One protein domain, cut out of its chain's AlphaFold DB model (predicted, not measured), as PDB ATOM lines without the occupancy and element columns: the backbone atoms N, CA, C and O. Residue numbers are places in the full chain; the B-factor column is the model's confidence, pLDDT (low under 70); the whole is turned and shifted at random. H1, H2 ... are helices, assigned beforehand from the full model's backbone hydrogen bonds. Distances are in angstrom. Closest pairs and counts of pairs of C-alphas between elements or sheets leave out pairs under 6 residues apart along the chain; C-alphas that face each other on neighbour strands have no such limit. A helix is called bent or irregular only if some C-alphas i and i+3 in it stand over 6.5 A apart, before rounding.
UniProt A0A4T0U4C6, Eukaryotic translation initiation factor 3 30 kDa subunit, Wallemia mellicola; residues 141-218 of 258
ATOM      1  N   SER A 141      27.103  41.102  18.849       79.06
ATOM      2  CA  SER A 141      27.939  41.906  17.948       79.06
ATOM      3  C   SER A 141      27.957  41.419  16.492       79.06
ATOM      4  O   SER A 141      28.093  42.229  15.575       79.06
ATOM      5  N   GLN A 142      27.861  40.112  16.250       80.81
ATOM      6  CA  GLN A 142      27.775  39.536  14.905       80.81
ATOM      7  C   GLN A 142      26.376  39.695  14.306       80.81
ATOM      8  O   GLN A 142      26.277  39.965  13.111       80.81
ATOM      9  N   THR A 143      25.303  39.566  15.094       84.75
ATOM     10  CA  THR A 143      23.933  39.802  14.597       84.75
ATOM     11  C   THR A 143      23.735  41.240  14.144       84.75
ATOM     12  O   THR A 143      23.183  41.449  13.070       84.75
ATOM     13  N   LEU A 144      24.268  42.216  14.884       86.62
ATOM     14  CA  LEU A 144      24.191  43.638  14.528       86.62
ATOM     15  C   LEU A 144      24.932  44.003  13.228       86.62
ATOM     16  O   LEU A 144      24.579  44.984  12.582       86.62
ATOM     17  N   LYS A 145      25.959  43.234  12.840       88.38
ATOM     18  CA  LYS A 145      26.757  43.476  11.620       88.38
ATOM     19  C   LYS A 145      26.212  42.758  10.381       88.38
ATOM     20  O   LYS A 145      26.622  43.074   9.265       88.38
ATOM     21  N   LYS A 146      25.334  41.768  10.556       88.06
ATOM     22  CA  LYS A 146      24.737  41.018   9.445       88.06
ATOM     23  C   LYS A 146      23.649  41.849   8.764       88.06
ATOM     24  O   LYS A 146      22.936  42.603   9.413       88.06
ATOM     25  N   LYS A 147      23.498  41.665   7.450       89.25
ATOM     26  CA  LYS A 147      22.372  42.195   6.670       89.25
ATOM     27  C   LYS A 147      21.266  41.132   6.636       89.25
ATOM     28  O   LYS A 147      21.425  40.165   5.891       89.25
ATOM     29  N   PRO A 148      20.204  41.240   7.455       89.94
ATOM     30  CA  PRO A 148      19.134  40.250   7.454       89.94
ATOM     31  C   PRO A 148      18.329  40.319   6.152       89.94
ATOM     32  O   PRO A 148      18.073  41.397   5.617       89.94
ATOM     33  N   THR A 149      17.910  39.158   5.662       91.75
ATOM     34  CA  THR A 149      17.064  39.021   4.462       91.75
ATOM     35  C   THR A 149      15.746  38.317   4.767       91.75
ATOM     36  O   THR A 149      14.745  38.552   4.093       91.75
ATOM     37  N   LYS A 150      15.716  37.484   5.814       94.31
ATOM     38  CA  LYS A 150      14.532  36.722   6.233       94.31
ATOM     39  C   LYS A 150      13.887  37.327   7.473       94.31
ATOM     40  O   LYS A 150      14.566  37.863   8.343       94.31
ATOM     41  N   LEU A 151      12.575  37.134   7.617       91.94
ATOM     42  CA  LEU A 151      11.811  37.628   8.769       91.94
ATOM     43  C   LEU A 151      12.396  37.176  10.120       91.94
ATOM     44  O   LEU A 151      12.511  37.981  11.039       91.94
ATOM     45  N   ALA A 152      12.806  35.909  10.233       91.00
ATOM     46  CA  ALA A 152      13.410  35.377  11.457       91.00
ATOM     47  C   ALA A 152      14.739  36.073  11.809       91.00
ATOM     48  O   ALA A 152      15.017  36.335  12.977       91.00
ATOM     49  N   GLU A 153      15.537  36.438  10.803       90.25
ATOM     50  CA  GLU A 153      16.797  37.165  10.995       90.25
ATOM     51  C   GLU A 153      16.533  38.603  11.460       90.25
ATOM     52  O   GLU A 153      17.228  39.100  12.343       90.25
ATOM     53  N   PHE A 154      15.484  39.254  10.938       91.75
ATOM     54  CA  PHE A 154      15.044  40.567  11.423       91.75
ATOM     55  C   PHE A 154      14.570  40.527  12.880       91.75
ATOM     56  O   PHE A 154      14.844  41.460  13.633       91.75
ATOM     57  N   GLN A 155      13.903  39.452  13.310       92.50
ATOM     58  CA  GLN A 155      13.506  39.283  14.712       92.50
ATOM     59  C   GLN A 155      14.722  39.112  15.633       92.50
ATOM     60  O   GLN A 155      14.781  39.739  16.691       92.50
ATOM     61  N   GLN A 156      15.718  38.326  15.214       91.06
ATOM     62  CA  GLN A 156      16.980  38.186  15.952       91.06
ATOM     63  C   GLN A 156      17.746  39.512  16.026       91.06
ATOM     64  O   GLN A 156      18.254  39.871  17.089       91.06
ATOM     65  N   LEU A 157      17.785  40.272  14.925       92.50
ATOM     66  CA  LEU A 157      18.386  41.603  14.901       92.50
ATOM     67  C   LEU A 157      17.658  42.559  15.854       92.50
ATOM     68  O   LEU A 157      18.313  43.260  16.620       92.50
ATOM     69  N   ALA A 158      16.322  42.571  15.851       91.50
ATOM     70  CA  ALA A 158      15.536  43.413  16.751       91.50
ATOM     71  C   ALA A 158      15.817  43.096  18.231       91.50
ATOM     72  O   ALA A 158      15.992  44.017  19.030       91.50
ATOM     73  N   GLY A 159      15.938  41.810  18.583       92.12
ATOM     74  CA  GLY A 159      16.346  41.382  19.924       92.12
ATOM     75  C   GLY A 159      17.747  41.878  20.294       92.12
ATOM     76  O   GLY A 159      17.927  42.485  21.348       92.12
ATOM     77  N   ALA A 160      18.719  41.716  19.394       92.25
ATOM     78  CA  ALA A 160      20.086  42.198  19.599       92.25
ATOM     79  C   ALA A 160      20.157  43.727  19.773       92.25
ATOM     80  O   ALA A 160      20.857  44.229  20.654       92.25
ATOM     81  N   VAL A 161      19.393  44.476  18.971       92.06
ATOM     82  CA  VAL A 161      19.279  45.937  19.084       92.06
ATOM     83  C   VAL A 161      18.680  46.328  20.435       92.06
ATOM     84  O   VAL A 161      19.195  47.234  21.092       92.06
ATOM     85  N   GLN A 162      17.631  45.635  20.886       91.56
ATOM     86  CA  GLN A 162      17.023  45.879  22.193       91.56
ATOM     87  C   GLN A 162      18.021  45.649  23.338       91.56
ATOM     88  O   GLN A 162      18.104  46.468  24.256       91.56
ATOM     89  N   GLU A 163      18.783  44.559  23.296       92.44
ATOM     90  CA  GLU A 163      19.748  44.220  24.344       92.44
ATOM     91  C   GLU A 163      20.905  45.212  24.439       92.44
ATOM     92  O   GLU A 163      21.288  45.584  25.548       92.44
ATOM     93  N   VAL A 164      21.437  45.660  23.300       91.75
ATOM     94  CA  VAL A 164      22.623  46.526  23.262       91.75
ATOM     95  C   VAL A 164      22.265  48.002  23.423       91.75
ATOM     96  O   VAL A 164      22.950  48.710  24.155       91.75
ATOM     97  N   TYR A 165      21.193  48.479  22.783       89.62
ATOM     98  CA  TYR A 165      20.905  49.918  22.688       89.62
ATOM     99  C   TYR A 165      19.717  50.397  23.524       89.62
ATOM    100  O   TYR A 165      19.578  51.601  23.731       89.62
ATOM    101  N   PHE A 166      18.844  49.508  24.005       92.12
ATOM    102  CA  PHE A 166      17.667  49.913  24.785       92.12
ATOM    103  C   PHE A 166      17.762  49.493  26.249       92.12
ATOM    104  O   PHE A 166      17.571  50.321  27.140       92.12
ATOM    105  N   LYS A 167      18.095  48.227  26.516       91.88
ATOM    106  CA  LYS A 167      18.157  47.665  27.873       91.88
ATOM    107  C   LYS A 167      19.085  48.444  28.822       91.88
ATOM    108  O   LYS A 167      18.649  48.685  29.948       91.88
ATOM    109  N   PRO A 168      20.286  48.908  28.415       93.44
ATOM    110  CA  PRO A 168      21.165  49.665  29.311       93.44
ATOM    111  C   PRO A 168      20.585  51.018  29.742       93.44
ATOM    112  O   PRO A 168      20.917  51.522  30.811       93.44
ATOM    113  N   HIS A 169      19.697  51.599  28.933       92.88
ATOM    114  CA  HIS A 169      19.110  52.915  29.179       92.88
ATOM    115  C   HIS A 169      17.705  52.850  29.790       92.88
ATOM    116  O   HIS A 169      17.103  53.894  30.022       92.88
ATOM    117  N   ALA A 170      17.182  51.654  30.086       92.81
ATOM    118  CA  ALA A 170      15.801  51.464  30.533       92.81
ATOM    119  C   ALA A 170      15.465  52.157  31.871       92.81
ATOM    120  O   ALA A 170      14.303  52.470  32.119       92.81
ATOM    121  N   SER A 171      16.459  52.402  32.728       94.81
ATOM    122  CA  SER A 171      16.302  53.117  34.004       94.81
ATOM    123  C   SER A 171      16.469  54.636  33.887       94.81
ATOM    124  O   SER A 171      16.228  55.350  34.861       94.81
ATOM    125  N   ASN A 172      16.885  55.150  32.725       94.88
ATOM    126  CA  ASN A 172      17.087  56.580  32.533       94.88
ATOM    127  C   ASN A 172      15.721  57.301  32.459       94.88
ATOM    128  O   ASN A 172      14.863  56.880  31.679       94.88
ATOM    129  N   PRO A 173      15.503  58.413  33.189       96.12
ATOM    130  CA  PRO A 173      14.272  59.206  33.096       96.12
ATOM    131  C   PRO A 173      13.902  59.645  31.670       96.12
ATOM    132  O   PRO A 173      12.725  59.787  31.344       96.12
ATOM    133  N   GLN A 174      14.894  59.832  30.796       94.25
ATOM    134  CA  GLN A 174      14.701  60.233  29.400       94.25
ATOM    135  C   GLN A 174      14.377  59.057  28.464       94.25
ATOM    136  O   GLN A 174      14.132  59.277  27.278       94.25
ATOM    137  N   TYR A 175      14.330  57.817  28.967       95.12
ATOM    138  CA  TYR A 175      14.074  56.622  28.159       95.12
ATOM    139  C   TYR A 175      12.759  56.715  27.374       95.12
ATOM    140  O   TYR A 175      12.706  56.354  26.200       95.12
ATOM    141  N   GLN A 176      11.707  57.267  27.987       94.06
ATOM    142  CA  GLN A 176      10.415  57.441  27.323       94.06
ATOM    143  C   GLN A 176      10.513  58.374  26.104       94.06
ATOM    144  O   GLN A 176       9.940  58.062  25.057       94.06
ATOM    145  N   GLN A 177      11.276  59.469  26.196       95.38
ATOM    146  CA  GLN A 177      11.492  60.358  25.051       95.38
ATOM    147  C   GLN A 177      12.444  59.785  24.004       95.38
ATOM    148  O   GLN A 177      12.203  59.936  22.804       95.38
ATOM    149  N   TYR A 178      13.486  59.077  24.437       94.62
ATOM    150  CA  TYR A 178      14.397  58.369  23.542       94.62
ATOM    151  C   TYR A 178      13.644  57.364  22.656       94.62
ATOM    152  O   TYR A 178      13.714  57.447  21.428       94.62
ATOM    153  N   VAL A 179      12.830  56.489  23.259       93.94
ATOM    154  CA  VAL A 179      12.016  55.509  22.518       93.94
ATOM    155  C   VAL A 179      11.011  56.202  21.596       93.94
ATOM    156  O   VAL A 179      10.860  55.798  20.446       93.94
ATOM    157  N   THR A 180      10.357  57.272  22.061       93.56
ATOM    158  CA  THR A 180       9.390  58.029  21.246       93.56
ATOM    159  C   THR A 180      10.047  58.631  20.002       93.56
ATOM    160  O   THR A 180       9.466  58.593  18.919       93.56
ATOM    161  N   THR A 181      11.263  59.159  20.139       94.88
ATOM    162  CA  THR A 181      12.015  59.747  19.022       94.88
ATOM    163  C   THR A 181      12.428  58.681  18.008       94.88
ATOM    164  O   THR A 181      12.237  58.876  16.812       94.88
ATOM    165  N   ILE A 182      12.905  57.516  18.463       93.69
ATOM    166  CA  ILE A 182      13.256  56.411  17.556       93.69
ATOM    167  C   ILE A 182      12.036  55.918  16.780       93.69
ATOM    168  O   ILE A 182      12.121  55.732  15.570       93.69
ATOM    169  N   VAL A 183      10.893  55.732  17.446       93.25
ATOM    170  CA  VAL A 183       9.666  55.276  16.774       93.25
ATOM    171  C   VAL A 183       9.239  56.256  15.681       93.25
ATOM    172  O   VAL A 183       8.845  55.809  14.608       93.25
ATOM    173  N   LYS A 184       9.362  57.570  15.914       93.00
ATOM    174  CA  LYS A 184       9.088  58.592  14.892       93.00
ATOM    175  C   LYS A 184      10.048  58.479  13.706       93.00
ATOM    176  O   LYS A 184       9.583  58.348  12.584       93.00
ATOM    177  N   ASN A 185      11.354  58.427  13.968       93.88
ATOM    178  CA  ASN A 185      12.368  58.337  12.913       93.88
ATOM    179  C   ASN A 185      12.226  57.059  12.066       93.88
ATOM    180  O   ASN A 185      12.517  57.063  10.876       93.88
ATOM    181  N   LEU A 186      11.793  55.948  12.673       92.12
ATOM    182  CA  LEU A 186      11.527  54.707  11.940       92.12
ATOM    183  C   LEU A 186      10.229  54.792  11.125       92.12
ATOM    184  O   LEU A 186      10.180  54.258  10.017       92.12
ATOM    185  N   ALA A 187       9.197  55.463  11.649       92.69
ATOM    186  CA  ALA A 187       7.896  55.593  10.993       92.69
ATOM    187  C   ALA A 187       7.962  56.342   9.654       92.69
ATOM    188  O   ALA A 187       7.151  56.043   8.781       92.69
ATOM    189  N   ASP A 188       8.946  57.224   9.452       90.69
ATOM    190  CA  ASP A 188       9.156  57.944   8.185       90.69
ATOM    191  C   ASP A 188       9.388  57.002   6.985       90.69
ATOM    192  O   ASP A 188       9.123  57.365   5.841       90.69
ATOM    193  N   SER A 189       9.861  55.778   7.238       92.56
ATOM    194  CA  SER A 189      10.106  54.760   6.205       92.56
ATOM    195  C   SER A 189       8.932  53.798   5.965       92.56
ATOM    196  O   SER A 189       9.009  52.954   5.070       92.56
ATOM    197  N   LEU A 190       7.851  53.901   6.752       93.38
ATOM    198  CA  LEU A 190       6.695  52.998   6.703       93.38
ATOM    199  C   LEU A 190       5.496  53.635   5.987       93.38
ATOM    200  O   LEU A 190       5.303  54.850   5.980       93.38
ATOM    201  N   LYS A 191       4.623  52.792   5.426       96.06
ATOM    202  CA  LYS A 191       3.350  53.224   4.824       96.06
ATOM    203  C   LYS A 191       2.293  53.485   5.900       96.06
ATOM    204  O   LYS A 191       2.295  52.861   6.960       96.06
ATOM    205  N   GLU A 192       1.296  54.317   5.590       93.88
ATOM    206  CA  GLU A 192       0.214  54.685   6.524       93.88
ATOM    207  C   GLU A 192      -0.482  53.467   7.167       93.88
ATOM    208  O   GLU A 192      -0.706  53.434   8.379       93.88
ATOM    209  N   ASN A 193      -0.785  52.428   6.381       95.06
ATOM    210  CA  ASN A 193      -1.432  51.214   6.891       95.06
ATOM    211  C   ASN A 193      -0.548  50.437   7.881       95.06
ATOM    212  O   ASN A 193      -1.062  49.847   8.833       95.06
ATOM    213  N   GLU A 194       0.770  50.449   7.689       94.44
ATOM    214  CA  GLU A 194       1.727  49.779   8.575       94.44
ATOM    215  C   GLU A 194       1.835  50.532   9.906       94.44
ATOM    216  O   GLU A 194       1.813  49.911  10.972       94.44
ATOM    217  N   ILE A 195       1.828  51.871   9.862       95.19
ATOM    218  CA  ILE A 195       1.797  52.737  11.050       95.19
ATOM    219  C   ILE A 195       0.515  52.498  11.861       95.19
ATOM    220  O   ILE A 195       0.581  52.301  13.078       95.19
ATOM    221  N   LYS A 196      -0.653  52.437  11.204       95.62
ATOM    222  CA  LYS A 196      -1.928  52.095  11.866       95.62
ATOM    223  C   LYS A 196      -1.876  50.704  12.506       95.62
ATOM    224  O   LYS A 196      -2.337  50.526  13.633       95.62
ATOM    225  N   GLY A 197      -1.261  49.732  11.830       94.81
ATOM    226  CA  GLY A 197      -1.032  48.392  12.374       94.81
ATOM    227  C   GLY A 197      -0.164  48.390  13.640       94.81
ATOM    228  O   GLY A 197      -0.487  47.694  14.606       94.81
ATOM    229  N   LEU A 198       0.909  49.188  13.673       94.25
ATOM    230  CA  LEU A 198       1.757  49.358  14.860       94.25
ATOM    231  C   LEU A 198       1.017  50.057  16.008       94.25
ATOM    232  O   LEU A 198       1.130  49.618  17.153       94.25
ATOM    233  N   ALA A 199       0.220  51.088  15.716       95.00
ATOM    234  CA  ALA A 199      -0.569  51.799  16.721       95.00
ATOM    235  C   ALA A 199      -1.549  50.863  17.450       95.00
ATOM    236  O   ALA A 199      -1.616  50.867  18.682       95.00
ATOM    237  N   THR A 200      -2.244  49.990  16.713       97.44
ATOM    238  CA  THR A 200      -3.118  48.969  17.312       97.44
ATOM    239  C   THR A 200      -2.339  48.019  18.222       97.44
ATOM    240  O   THR A 200      -2.771  47.762  19.344       97.44
ATOM    241  N   ARG A 201      -1.157  47.542  17.799       96.12
ATOM    242  CA  ARG A 201      -0.302  46.668  18.628       96.12
ATOM    243  C   ARG A 201       0.158  47.364  19.913       96.12
ATOM    244  O   ARG A 201       0.128  46.749  20.977       96.12
ATOM    245  N   LEU A 202       0.536  48.642  19.840       95.19
ATOM    246  CA  LEU A 202       0.921  49.433  21.013       95.19
ATOM    247  C   LEU A 202      -0.247  49.633  21.987       95.19
ATOM    248  O   LEU A 202      -0.057  49.491  23.196       95.19
ATOM    249  N   ASN A 203      -1.455  49.890  21.480       96.62
ATOM    250  CA  ASN A 203      -2.660  49.990  22.308       96.62
ATOM    251  C   ASN A 203      -2.982  48.665  23.015       96.62
ATOM    252  O   ASN A 203      -3.314  48.674  24.203       96.62
ATOM    253  N   THR A 204      -2.816  47.527  22.333       97.75
ATOM    254  CA  THR A 204      -2.957  46.201  22.955       97.75
ATOM    255  C   THR A 204      -1.953  46.008  24.093       97.75
ATOM    256  O   THR A 204      -2.357  45.670  25.205       97.75
ATOM    257  N   ILE A 205      -0.670  46.323  23.874       96.25
ATOM    258  CA  ILE A 205       0.372  46.225  24.914       96.25
ATOM    259  C   ILE A 205       0.065  47.153  26.102       96.25
ATOM    260  O   ILE A 205       0.269  46.781  27.261       96.25
ATOM    261  N   ALA A 206      -0.437  48.364  25.849       95.56
ATOM    262  CA  ALA A 206      -0.827  49.295  26.906       95.56
ATOM    263  C   ALA A 206      -1.991  48.743  27.749       95.56
ATOM    264  O   ALA A 206      -1.943  48.797  28.983       95.56
ATOM    265  N   ALA A 207      -3.003  48.155  27.103       96.44
ATOM    266  CA  ALA A 207      -4.122  47.508  27.783       96.44
ATOM    267  C   ALA A 207      -3.671  46.283  28.600       96.44
ATOM    268  O   ALA A 207      -4.116  46.108  29.739       96.44
ATOM    269  N   GLU A 208      -2.758  45.468  28.068       96.06
ATOM    270  CA  GLU A 208      -2.154  44.334  28.775       96.06
ATOM    271  C   GLU A 208      -1.381  44.783  30.019       96.06
ATOM    272  O   GLU A 208      -1.625  44.263  31.111       96.06
ATOM    273  N   LYS A 209      -0.526  45.808  29.901       94.69
ATOM    274  CA  LYS A 209       0.195  46.379  31.052       94.69
ATOM    275  C   LYS A 209      -0.756  46.965  32.094       94.69
ATOM    276  O   LYS A 209      -0.555  46.757  33.288       94.69
ATOM    277  N   ALA A 210      -1.820  47.648  31.674       93.00
ATOM    278  CA  ALA A 210      -2.824  48.178  32.596       93.00
ATOM    279  C   ALA A 210      -3.570  47.060  33.347       93.00
ATOM    280  O   ALA A 210      -3.799  47.173  34.554       93.00
ATOM    281  N   ARG A 211      -3.923  45.962  32.663       93.56
ATOM    282  CA  ARG A 211      -4.530  44.776  33.291       93.56
ATOM    283  C   ARG A 211      -3.567  44.092  34.257       93.56
ATOM    284  O   ARG A 211      -3.967  43.803  35.383       93.56
ATOM    285  N   ALA A 212      -2.310  43.896  33.863       91.81
ATOM    286  CA  ALA A 212      -1.277  43.316  34.719       91.81
ATOM    287  C   ALA A 212      -1.046  44.161  35.983       91.81
ATOM    288  O   ALA A 212      -1.020  43.619  37.087       91.81
ATOM    289  N   ASN A 213      -0.989  45.489  35.848       89.44
ATOM    290  CA  ASN A 213      -0.843  46.406  36.982       89.44
ATOM    291  C   ASN A 213      -2.053  46.356  37.926       89.44
ATOM    292  O   ASN A 213      -1.881  46.331  39.144       89.44
ATOM    293  N   LYS A 214      -3.281  46.288  37.392       89.44
ATOM    294  CA  LYS A 214      -4.501  46.118  38.202       89.44
ATOM    295  C   LYS A 214      -4.527  44.765  38.922       89.44
ATOM    296  O   LYS A 214      -4.877  44.718  40.098       89.44
ATOM    297  N   ALA A 215      -4.120  43.684  38.256       86.06
ATOM    298  CA  ALA A 215      -4.032  42.353  38.856       86.06
ATOM    299  C   ALA A 215      -2.955  42.278  39.955       86.06
ATOM    300  O   ALA A 215      -3.189  41.690  41.011       86.06
ATOM    301  N   ALA A 216      -1.799  42.914  39.752       82.75
ATOM    302  CA  ALA A 216      -0.752  43.028  40.766       82.75
ATOM    303  C   ALA A 216      -1.214  43.860  41.977       82.75
ATOM    304  O   ALA A 216      -0.997  43.466  43.121       82.75
ATOM    305  N   ALA A 217      -1.930  44.964  41.739       78.56
ATOM    306  CA  ALA A 217      -2.514  45.781  42.803       78.56
ATOM    307  C   ALA A 217      -3.620  45.042  43.583       78.56
ATOM    308  O   ALA A 217      -3.753  45.237  44.791       78.56
ATOM    309  N   ALA A 218      -4.389  44.169  42.923       74.00
ATOM    310  CA  ALA A 218      -5.402  43.337  43.572       74.00
ATOM    311  C   ALA A 218      -4.788  42.280  44.507       74.00
ATOM    312  O   ALA A 218      -5.335  42.041  45.578       74.00
TER     313      ALA A 218
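This is residues 141 to 218 of the 258 residues of the protein "Eukaryotic translation initiation factor 3 30 kDa subunit" of Wallemia mellicola (UniProt A0A4T0U4C6). A long helix, H4, makes one limb of an open, loose zigzag of three helices, in which the chain turns back after H2 and again after H3; the centres of H2, H3 and H4 make a wide triangle, and these three hardly meet beyond the ends where they are linked. The short H1 packs on H2, and residues 199 to 218 of H4 stick out free. The printed part has 78 residues with four named helices, in the order H1, H2, H3, H4, and no named strand; the class is all helix. The whole is loose, with a radius of gyration of the C-alphas of 15.3 A, and spans 46 by 32 by 24 A.

H4, the longest helix, is residues 192 to 218 and measures 39.2 A from first to last C-alpha, from (0.214, 54.685, 6.524) to (-5.402, 43.337, 43.572). H3 is residues 175 to 187, 18.3 A long. H2 is residues 151 to 169, 26.5 A long, with a kink of 34 degrees near residue 163; it is irregular, but only just, as C-alphas 165 and 168 are 6.6 A apart. H1 is residues 141 to 145, 6.6 A long, and begins at C-alpha 141 at (27.939, 41.906, 17.948).

H4 and H3 are close but not clearly touching; their closest C-alphas, those of Ile 195 and Ala 187, are 6.7 A apart. They run opposite ways at a shallow tilt of 25 degrees, with centres 17.0 A apart. H3 and H2 are also close but not clearly touching; their closest C-alphas, those of Tyr 175 and His 169, are 6.3 A apart. These two run opposite ways at a shallow tilt of 31 degrees, with centres 15.0 A apart. H2 touches H1 with residues 156 to 161 alone; the closest C-alphas, those of Leu 157 and Thr 143, are 5.8 A apart. H2 and H4 are apart, and H1 is apart from both H3 and H4. In H3 and H4 every O i to N i+4 pair is within hydrogen-bond range. In H2 it is 12 of 15 pairs, and in H1 0 of 1, beside 1 of 2 O i to N i+3 pairs.

The two C-alphas farthest apart, those of Lys 147 and Ala 218, are 46.2 A apart. Residues 180 to 185 of H3 stand free, as do residues 188 to 194, of which 192 to 194 belong to H4. The links H1 to H2, H2 to H3 and H3 to H4 are tight. The printed part has no cut. The mean pLDDT of the printed part is 92.1, and no printed residue is under 70.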